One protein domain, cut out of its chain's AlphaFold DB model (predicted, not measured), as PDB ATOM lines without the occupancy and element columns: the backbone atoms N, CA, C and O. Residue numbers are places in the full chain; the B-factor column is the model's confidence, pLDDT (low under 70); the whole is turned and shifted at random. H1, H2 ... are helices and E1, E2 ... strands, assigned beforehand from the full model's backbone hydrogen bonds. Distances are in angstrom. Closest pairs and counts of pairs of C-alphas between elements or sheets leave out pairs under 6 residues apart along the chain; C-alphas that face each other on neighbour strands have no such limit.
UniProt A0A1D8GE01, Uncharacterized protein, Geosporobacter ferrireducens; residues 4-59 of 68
ATOM      1  N   LYS A   4     213.626 337.387 209.643       90.81
ATOM      2  CA  LYS A   4     212.759 338.539 209.910       90.81
ATOM      3  C   LYS A   4     213.542 339.604 210.664       90.81
ATOM      4  O   LYS A   4     214.278 339.290 211.594       90.81
ATOM      5  N   ARG A   5     213.368 340.872 210.294       92.38
ATOM      6  CA  ARG A   5     213.941 341.991 211.054       92.38
ATOM      7  C   ARG A   5     213.118 342.252 212.309       92.38
ATOM      8  O   ARG A   5     211.892 342.286 212.251       92.38
ATOM      9  N   GLY A   6     213.805 342.468 213.420       91.44
ATOM     10  CA  GLY A   6     213.219 342.719 214.727       91.44
ATOM     11  C   GLY A   6     214.174 343.490 215.629       91.44
ATOM     12  O   GLY A   6     215.056 344.216 215.160       91.44
ATOM     13  N   LYS A   7     213.976 343.350 216.938       90.94
ATOM     14  CA  LYS A   7     214.837 343.924 217.972       90.94
ATOM     15  C   LYS A   7     214.994 342.920 219.109       90.94
ATOM     16  O   LYS A   7     214.057 342.177 219.384       90.94
ATOM     17  N   ILE A   8     216.143 342.943 219.770       85.56
ATOM     18  CA  ILE A   8     216.376 342.258 221.042       85.56
ATOM     19  C   ILE A   8     216.514 343.315 222.136       85.56
ATOM     20  O   ILE A   8     217.095 344.376 221.895       85.56
ATOM     21  N   LYS A   9     215.939 343.052 223.309       85.88
ATOM     22  CA  LYS A   9     216.126 343.863 224.511       85.88
ATOM     23  C   LYS A   9     216.911 343.029 225.517       85.88
ATOM     24  O   LYS A   9     216.479 341.923 225.829       85.88
ATOM     25  N   PHE A  10     218.029 343.560 225.988       83.44
ATOM     26  CA  PHE A  10     218.828 342.946 227.043       83.44
ATOM     27  C   PHE A  10     218.312 343.364 228.428       83.44
ATOM     28  O   PHE A  10     217.465 344.257 228.557       83.44
ATOM     29  N   ASP A  11     218.777 342.668 229.460       83.75
ATOM     30  CA  ASP A  11     218.415 342.873 230.867       83.75
ATOM     31  C   ASP A  11     218.791 344.273 231.379       83.75
ATOM     32  O   ASP A  11     218.001 344.903 232.081       83.75
ATOM     33  N   ASP A  12     219.917 344.815 230.912       81.81
ATOM     34  CA  ASP A  12     220.358 346.199 231.132       81.81
ATOM     35  C   ASP A  12     219.426 347.259 230.499       81.81
ATOM     36  O   ASP A  12     219.638 348.466 230.634       81.81
ATOM     37  N   GLY A  13     218.377 346.820 229.797       85.56
ATOM     38  CA  GLY A  13     217.391 347.661 229.134       85.56
ATOM     39  C   GLY A  13     217.807 348.141 227.747       85.56
ATOM     40  O   GLY A  13     216.988 348.769 227.065       85.56
ATOM     41  N   SER A  14     219.027 347.839 227.302       85.94
ATOM     42  CA  SER A  14     219.510 348.199 225.975       85.94
ATOM     43  C   SER A  14     218.745 347.439 224.891       85.94
ATOM     44  O   SER A  14     218.326 346.292 225.059       85.94
ATOM     45  N   VAL A  15     218.515 348.107 223.760       90.94
ATOM     46  CA  VAL A  15     217.744 347.559 222.642       90.94
ATOM     47  C   VAL A  15     218.570 347.646 221.375       90.94
ATOM     48  O   VAL A  15     218.981 348.734 220.974       90.94
ATOM     49  N   TYR A  16     218.746 346.509 220.710       89.19
ATOM     50  CA  TYR A  16     219.508 346.411 219.470       89.19
ATOM     51  C   TYR A  16     218.632 345.889 218.331       89.19
ATOM     52  O   TYR A  16     217.767 345.036 218.564       89.19
ATOM     53  N   PRO A  17     218.820 346.373 217.089       93.94
ATOM     54  CA  PRO A  17     218.247 345.726 215.919       93.94
ATOM     55  C   PRO A  17     218.719 344.272 215.831       93.94
ATOM     56  O   PRO A  17     219.865 343.963 216.158       93.94
ATOM     57  N   ALA A  18     217.840 343.384 215.379       93.69
ATOM     58  CA  ALA A  18     218.146 341.970 215.238       93.69
ATOM     59  C   ALA A  18     217.572 341.393 213.940       93.69
ATOM     60  O   ALA A  18     216.556 341.872 213.428       93.69
ATOM     61  N   GLU A  19     218.196 340.336 213.435       93.56
ATOM     62  CA  GLU A  19     217.569 339.422 212.485       93.56
ATOM     63  C   GLU A  19     217.241 338.122 213.217       93.56
ATOM     64  O   GLU A  19     218.068 337.574 213.938       93.56
ATOM     65  N   LEU A  20     216.009 337.654 213.056       89.56
ATOM     66  CA  LEU A  20     215.456 336.494 213.740       89.56
ATOM     67  C   LEU A  20     215.123 335.436 212.695       89.56
ATOM     68  O   LEU A  20     214.336 335.693 211.780       89.56
ATOM     69  N   LEU A  21     215.706 334.251 212.821       90.00
ATOM     70  CA  LEU A  21     215.316 333.098 212.026       90.00
ATOM     71  C   LEU A  21     214.163 332.410 212.747       90.00
ATOM     72  O   LEU A  21     214.378 331.765 213.766       90.00
ATOM     73  N   VAL A  22     212.945 332.591 212.247       82.75
ATOM     74  CA  VAL A  22     211.725 332.141 212.935       82.75
ATOM     75  C   VAL A  22     211.149 330.915 212.226       82.75
ATOM     76  O   VAL A  22     211.054 330.896 210.992       82.75
ATOM     77  N   LYS A  23     210.785 329.893 213.003       80.25
ATOM     78  CA  LYS A  23     210.062 328.697 212.554       80.25
ATOM     79  C   LYS A  23     208.586 329.006 212.259       80.25
ATOM     80  O   LYS A  23     208.084 330.092 212.538       80.25
ATOM     81  N   GLU A  24     207.884 328.048 211.662       78.94
ATOM     82  CA  GLU A  24     206.464 328.192 211.304       78.94
ATOM     83  C   GLU A  24     205.540 328.309 212.526       78.94
ATOM     84  O   GLU A  24     204.518 328.986 212.455       78.94
ATOM     85  N   ASP A  25     205.936 327.722 213.654       79.81
ATOM     86  CA  ASP A  25     205.252 327.778 214.955       79.81
ATOM     87  C   ASP A  25     205.497 329.086 215.734       79.81
ATOM     88  O   ASP A  25     204.912 329.298 216.794       79.81
ATOM     89  N   GLY A  26     206.324 329.993 215.200       73.81
ATOM     90  CA  GLY A  26     206.667 331.262 215.840       73.81
ATOM     91  C   GLY A  26     207.895 331.205 216.750       73.81
ATOM     92  O   GLY A  26     208.280 332.243 217.290       73.81
ATOM     93  N   GLU A  27     208.552 330.052 216.886       80.06
ATOM     94  CA  GLU A  27     209.774 329.919 217.680       80.06
ATOM     95  C   GLU A  27     210.988 330.539 216.979       80.06
ATOM     96  O   GLU A  27     211.173 330.420 215.764       80.06
ATOM     97  N   VAL A  28     211.869 331.172 217.755       81.56
ATOM     98  CA  VAL A  28     213.132 331.721 217.253       81.56
ATOM     99  C   VAL A  28     214.202 330.630 217.265       81.56
ATOM    100  O   VAL A  28     214.546 330.092 218.312       81.56
ATOM    101  N   TRP A  29     214.740 330.314 216.089       84.00
ATOM    102  CA  TRP A  29     215.826 329.354 215.906       84.00
ATOM    103  C   TRP A  29     217.195 330.007 216.087       84.00
ATOM    104  O   TRP A  29     217.961 329.589 216.942       84.00
ATOM    105  N   ASN A  30     217.475 331.079 215.340       88.94
ATOM    106  CA  ASN A  30     218.724 331.834 215.451       88.94
ATOM    107  C   ASN A  30     218.434 333.327 215.596       88.94
ATOM    108  O   ASN A  30     217.453 333.842 215.050       88.94
ATOM    109  N   VAL A  31     219.332 334.030 216.284       90.38
ATOM    110  CA  VAL A  31     219.295 335.490 216.432       90.38
ATOM    111  C   VAL A  31     220.625 336.070 215.996       90.38
ATOM    112  O   VAL A  31     221.664 335.669 216.501       90.38
ATOM    113  N   LYS A  32     220.595 337.066 215.116       93.00
ATOM    114  CA  LYS A  32     221.741 337.931 214.831       93.00
ATOM    115  C   LYS A  32     221.494 339.276 215.477       93.00
ATOM    116  O   LYS A  32     220.481 339.906 215.181       93.00
ATOM    117  N   VAL A  33     222.404 339.722 216.332       92.12
ATOM    118  CA  VAL A  33     222.356 341.049 216.953       92.12
ATOM    119  C   VAL A  33     223.155 342.010 216.088       92.12
ATOM    120  O   VAL A  33     224.290 341.715 215.707       92.12
ATOM    121  N   LEU A  34     222.564 343.157 215.758       91.56
ATOM    122  CA  LEU A  34     223.182 344.153 214.899       91.56
ATOM    123  C   LEU A  34     223.556 345.401 215.693       91.56
ATOM    124  O   LEU A  34     222.777 345.913 216.493       91.56
ATOM    125  N   LYS A  35     224.724 345.953 215.373       90.38
ATOM    126  CA  LYS A  35     225.154 347.295 215.764       90.38
ATOM    127  C   LYS A  35     225.685 347.991 214.520       90.38
ATOM    128  O   LYS A  35     226.444 347.395 213.762       90.38
ATOM    129  N   ASP A  36     225.226 349.212 214.259       91.75
ATOM    130  CA  ASP A  36     225.599 349.974 213.057       91.75
ATOM    131  C   ASP A  36     225.382 349.185 211.744       91.75
ATOM    132  O   ASP A  36     226.215 349.198 210.838       91.75
ATOM    133  N   ASN A  37     224.265 348.447 211.659       87.44
ATOM    134  CA  ASN A  37     223.917 347.533 210.558       87.44
ATOM    135  C   ASN A  37     224.921 346.392 210.293       87.44
ATOM    136  O   ASN A  37     224.859 345.755 209.240       87.44
ATOM    137  N   LYS A  38     225.815 346.086 211.236       91.75
ATOM    138  CA  LYS A  38     226.718 344.930 211.178       91.75
ATOM    139  C   LYS A  38     226.356 343.922 212.258       91.75
ATOM    140  O   LYS A  38     226.014 344.313 213.370       91.75
ATOM    141  N   VAL A  39     226.448 342.634 211.931       92.12
ATOM    142  CA  VAL A  39     226.272 341.552 212.907       92.12
ATOM    143  C   VAL A  39     227.447 341.587 213.880       92.12
ATOM    144  O   VAL A  39     228.598 341.507 213.451       92.12
ATOM    145  N   ILE A  40     227.148 341.746 215.166       91.81
ATOM    146  CA  ILE A  40     228.146 341.716 216.246       91.81
ATOM    147  C   ILE A  40     228.133 340.398 217.012       91.81
ATOM    148  O   ILE A  40     229.142 340.046 217.609       91.81
ATOM    149  N   GLU A  41     227.010 339.684 216.984       89.12
ATOM    150  CA  GLU A  41     226.853 338.381 217.617       89.12
ATOM    151  C   GLU A  41     225.785 337.575 216.875       89.12
ATOM    152  O   GLU A  41     224.786 338.139 216.410       89.12
ATOM    153  N   GLU A  42     225.987 336.262 216.783       89.12
ATOM    154  CA  GLU A  42     224.986 335.314 216.305       89.12
ATOM    155  C   GLU A  42     224.769 334.221 217.351       89.12
ATOM    156  O   GLU A  42     225.624 333.376 217.611       89.12
ATOM    157  N   ILE A  43     223.567 334.206 217.918       84.00
ATOM    158  CA  ILE A  43     223.088 333.123 218.766       84.00
ATOM    159  C   ILE A  43     222.608 332.011 217.830       84.00
ATOM    160  O   ILE A  43     221.432 331.951 217.459       84.00
ATOM    161  N   ASP A  44     223.558 331.183 217.391       86.19
ATOM    162  CA  ASP A  44     223.317 330.018 216.540       86.19
ATOM    163  C   ASP A  44     223.055 328.761 217.376       86.19
ATOM    164  O   ASP A  44     223.931 328.270 218.101       86.19
ATOM    165  N   ALA A  45     221.852 328.211 217.211       80.62
ATOM    166  CA  ALA A  45     221.409 327.003 217.882       80.62
ATOM    167  C   ALA A  45     222.346 325.817 217.671       80.62
ATOM    168  O   ALA A  45     222.664 325.085 218.612       80.62
ATOM    169  N   GLN A  46     222.818 325.636 216.438       83.81
ATOM    170  CA  GLN A  46     223.656 324.500 216.085       83.81
ATOM    171  C   GLN A  46     225.049 324.642 216.698       83.81
ATOM    172  O   GLN A  46     225.578 323.691 217.280       83.81
ATOM    173  N   HIS A  47     225.642 325.833 216.600       82.62
ATOM    174  CA  HIS A  47     226.929 326.119 217.220       82.62
ATOM    175  C   HIS A  47     226.885 325.927 218.743       82.62
ATOM    176  O   HIS A  47     227.803 325.334 219.320       82.62
ATOM    177  N   PHE A  48     225.807 326.366 219.397       79.88
ATOM    178  CA  PHE A  48     225.619 326.181 220.834       79.88
ATOM    179  C   PHE A  48     225.438 324.703 221.221       79.88
ATOM    180  O   PHE A  48     226.112 324.221 222.135       79.88
ATOM    181  N   ALA A  49     224.617 323.948 220.482       83.69
ATOM    182  CA  ALA A  49     224.428 322.509 220.687       83.69
ATOM    183  C   ALA A  49     225.748 321.727 220.594       83.69
ATOM    184  O   ALA A  49     226.058 320.894 221.451       83.69
ATOM    185  N   ASN A  50     226.578 322.076 219.605       86.06
ATOM    186  CA  ASN A  50     227.889 321.469 219.403       86.06
ATOM    187  C   ASN A  50     228.828 321.712 220.597       86.06
ATOM    188  O   ASN A  50     229.518 320.784 221.021       86.06
ATOM    189  N   LYS A  51     228.827 322.918 221.191       81.44
ATOM    190  CA  LYS A  51     229.603 323.204 222.418       81.44
ATOM    191  C   LYS A  51     229.179 322.313 223.585       81.44
ATOM    192  O   LYS A  51     230.020 321.901 224.380       81.44
ATOM    193  N   LEU A  52     227.891 321.988 223.662       78.69
ATOM    194  CA  LEU A  52     227.321 321.128 224.696       78.69
ATOM    195  C   LEU A  52     227.439 319.630 224.381       78.69
ATOM    196  O   LEU A  52     227.060 318.817 225.223       78.69
ATOM    197  N   LYS A  53     227.966 319.256 223.204       87.62
ATOM    198  CA  LYS A  53     227.983 317.875 222.688       87.62
ATOM    199  C   LYS A  53     226.591 317.226 222.728       87.62
ATOM    200  O   LYS A  53     226.455 316.055 223.074       87.62
ATOM    201  N   LYS A  54     225.561 318.012 222.412       85.56
ATOM    202  CA  LYS A  54     224.160 317.583 222.348       85.56
ATOM    203  C   LYS A  54     223.627 317.764 220.933       85.56
ATOM    204  O   LYS A  54     224.109 318.620 220.194       85.56
ATOM    205  N   ASP A  55     222.595 317.003 220.591       84.94
ATOM    206  CA  ASP A  55     221.789 317.290 219.410       84.94
ATOM    207  C   ASP A  55     221.083 318.637 219.558       84.94
ATOM    208  O   ASP A  55     220.611 318.995 220.641       84.94
ATOM    209  N   VAL A  56     220.972 319.377 218.454       81.12
ATOM    210  CA  VAL A  56     220.348 320.707 218.443       81.12
ATOM    211  C   VAL A  56     218.894 320.663 218.916       81.12
ATOM    212  O   VAL A  56     218.462 321.535 219.660       81.12
ATOM    213  N   SER A  57     218.166 319.587 218.608       81.12
ATOM    214  CA  SER A  57     216.797 319.356 219.086       81.12
ATOM    215  C   SER A  57     216.689 319.163 220.604       81.12
ATOM    216  O   SER A  57     215.598 319.265 221.149       81.12
ATOM    217  N   SER A  58     217.799 318.883 221.296       77.56
ATOM    218  CA  SER A  58     217.836 318.694 222.755       77.56
ATOM    219  C   SER A  58     218.136 319.980 223.525       77.56
ATOM    220  O   SER A  58     218.118 319.983 224.755       77.56
ATOM    221  N   VAL A  59     218.484 321.052 222.817       71.31
ATOM    222  CA  VAL A  59     218.806 322.362 223.395       71.31
ATOM    223  C   VAL A  59     217.973 323.484 222.777       71.31
ATOM    224  O   VAL A  59     218.083 324.613 223.245       71.31
TER     225      VAL A  59
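Overview. This is residues 4 to 59 of the 68 residues of an uncharacterized protein of Geosporobacter ferrireducens (UniProt A0A1D8GE01). Picture one strongly twisted sheet of four antiparallel strands, E1 to E4, folded back and forth side by side, with a short helix, H1, and the last residues set past the end of the sheet where E4 finishes. H1 only grazes the sheet with its residues 45 to 46, and E2 bends partway along. The printed part has 56 residues with four named strands and one named helix, in the order E1, E2, E3, E4, H1; the sheet's order is E1 - E2 - E3 - E4, and the class is mostly strand. The whole is only just loose, close to compact, with a radius of gyration of the C-alphas of 12.4 A and spans of 33 by 25 by 21 A.

Arrangement. Start at E1, residues 4 to 9, an edge strand that forms a hairpin with E2, residues 15 to 22. Their directions stand at 135 degrees, and N 6 and O 18 are within hydrogen-bond range at 2.8 A. E2 bends by 55 degrees at residue 19. Next comes E3, residues 28 to 35, which forms a hairpin with E2 at 148 degrees; look at N 19 and O 32, 2.9 A apart. E4, residues 38 to 43, is the other edge strand and forms a hairpin with E3 at 150 degrees, with N 33 and O 41 at 2.9 A. The four strands make a meander, each the antiparallel neighbour of the one before. E1 and E4 are apart. From edge to edge the strands' lines turn by 102 degrees. Then find H1, residues 45 to 51, which is on the sheet but only grazes it; the closest C-alphas of H1 and E3 are those of Ala 45 and Asn 30, 6.0 A apart. In H1 every O i to N i+4 pair is within hydrogen-bond range.

Along the chain. Find C-alpha 4 at (212.759, 338.539, 209.910); from there E1 runs 15.9 A to C-alpha 9. E2, residues 15 to 22, is 19.2 A long, and E3, residues 28 to 35, is 19.7 A long, beginning at C-alpha 28 at (213.132, 331.721, 217.253). E4, residues 38 to 43, covers 14.5 A. H1, residues 45 to 51, covers 10.1 A and ends at C-alpha 51 at (229.603, 323.204, 222.418).

Size, cuts and confidence. The two C-alphas farthest apart are those of Asp 36 and Lys 54, at 33.7 A. The printed part has no cut, and the four links between named elements are tight. The mean pLDDT of the printed part is 86.0, and no printed residue is under 70.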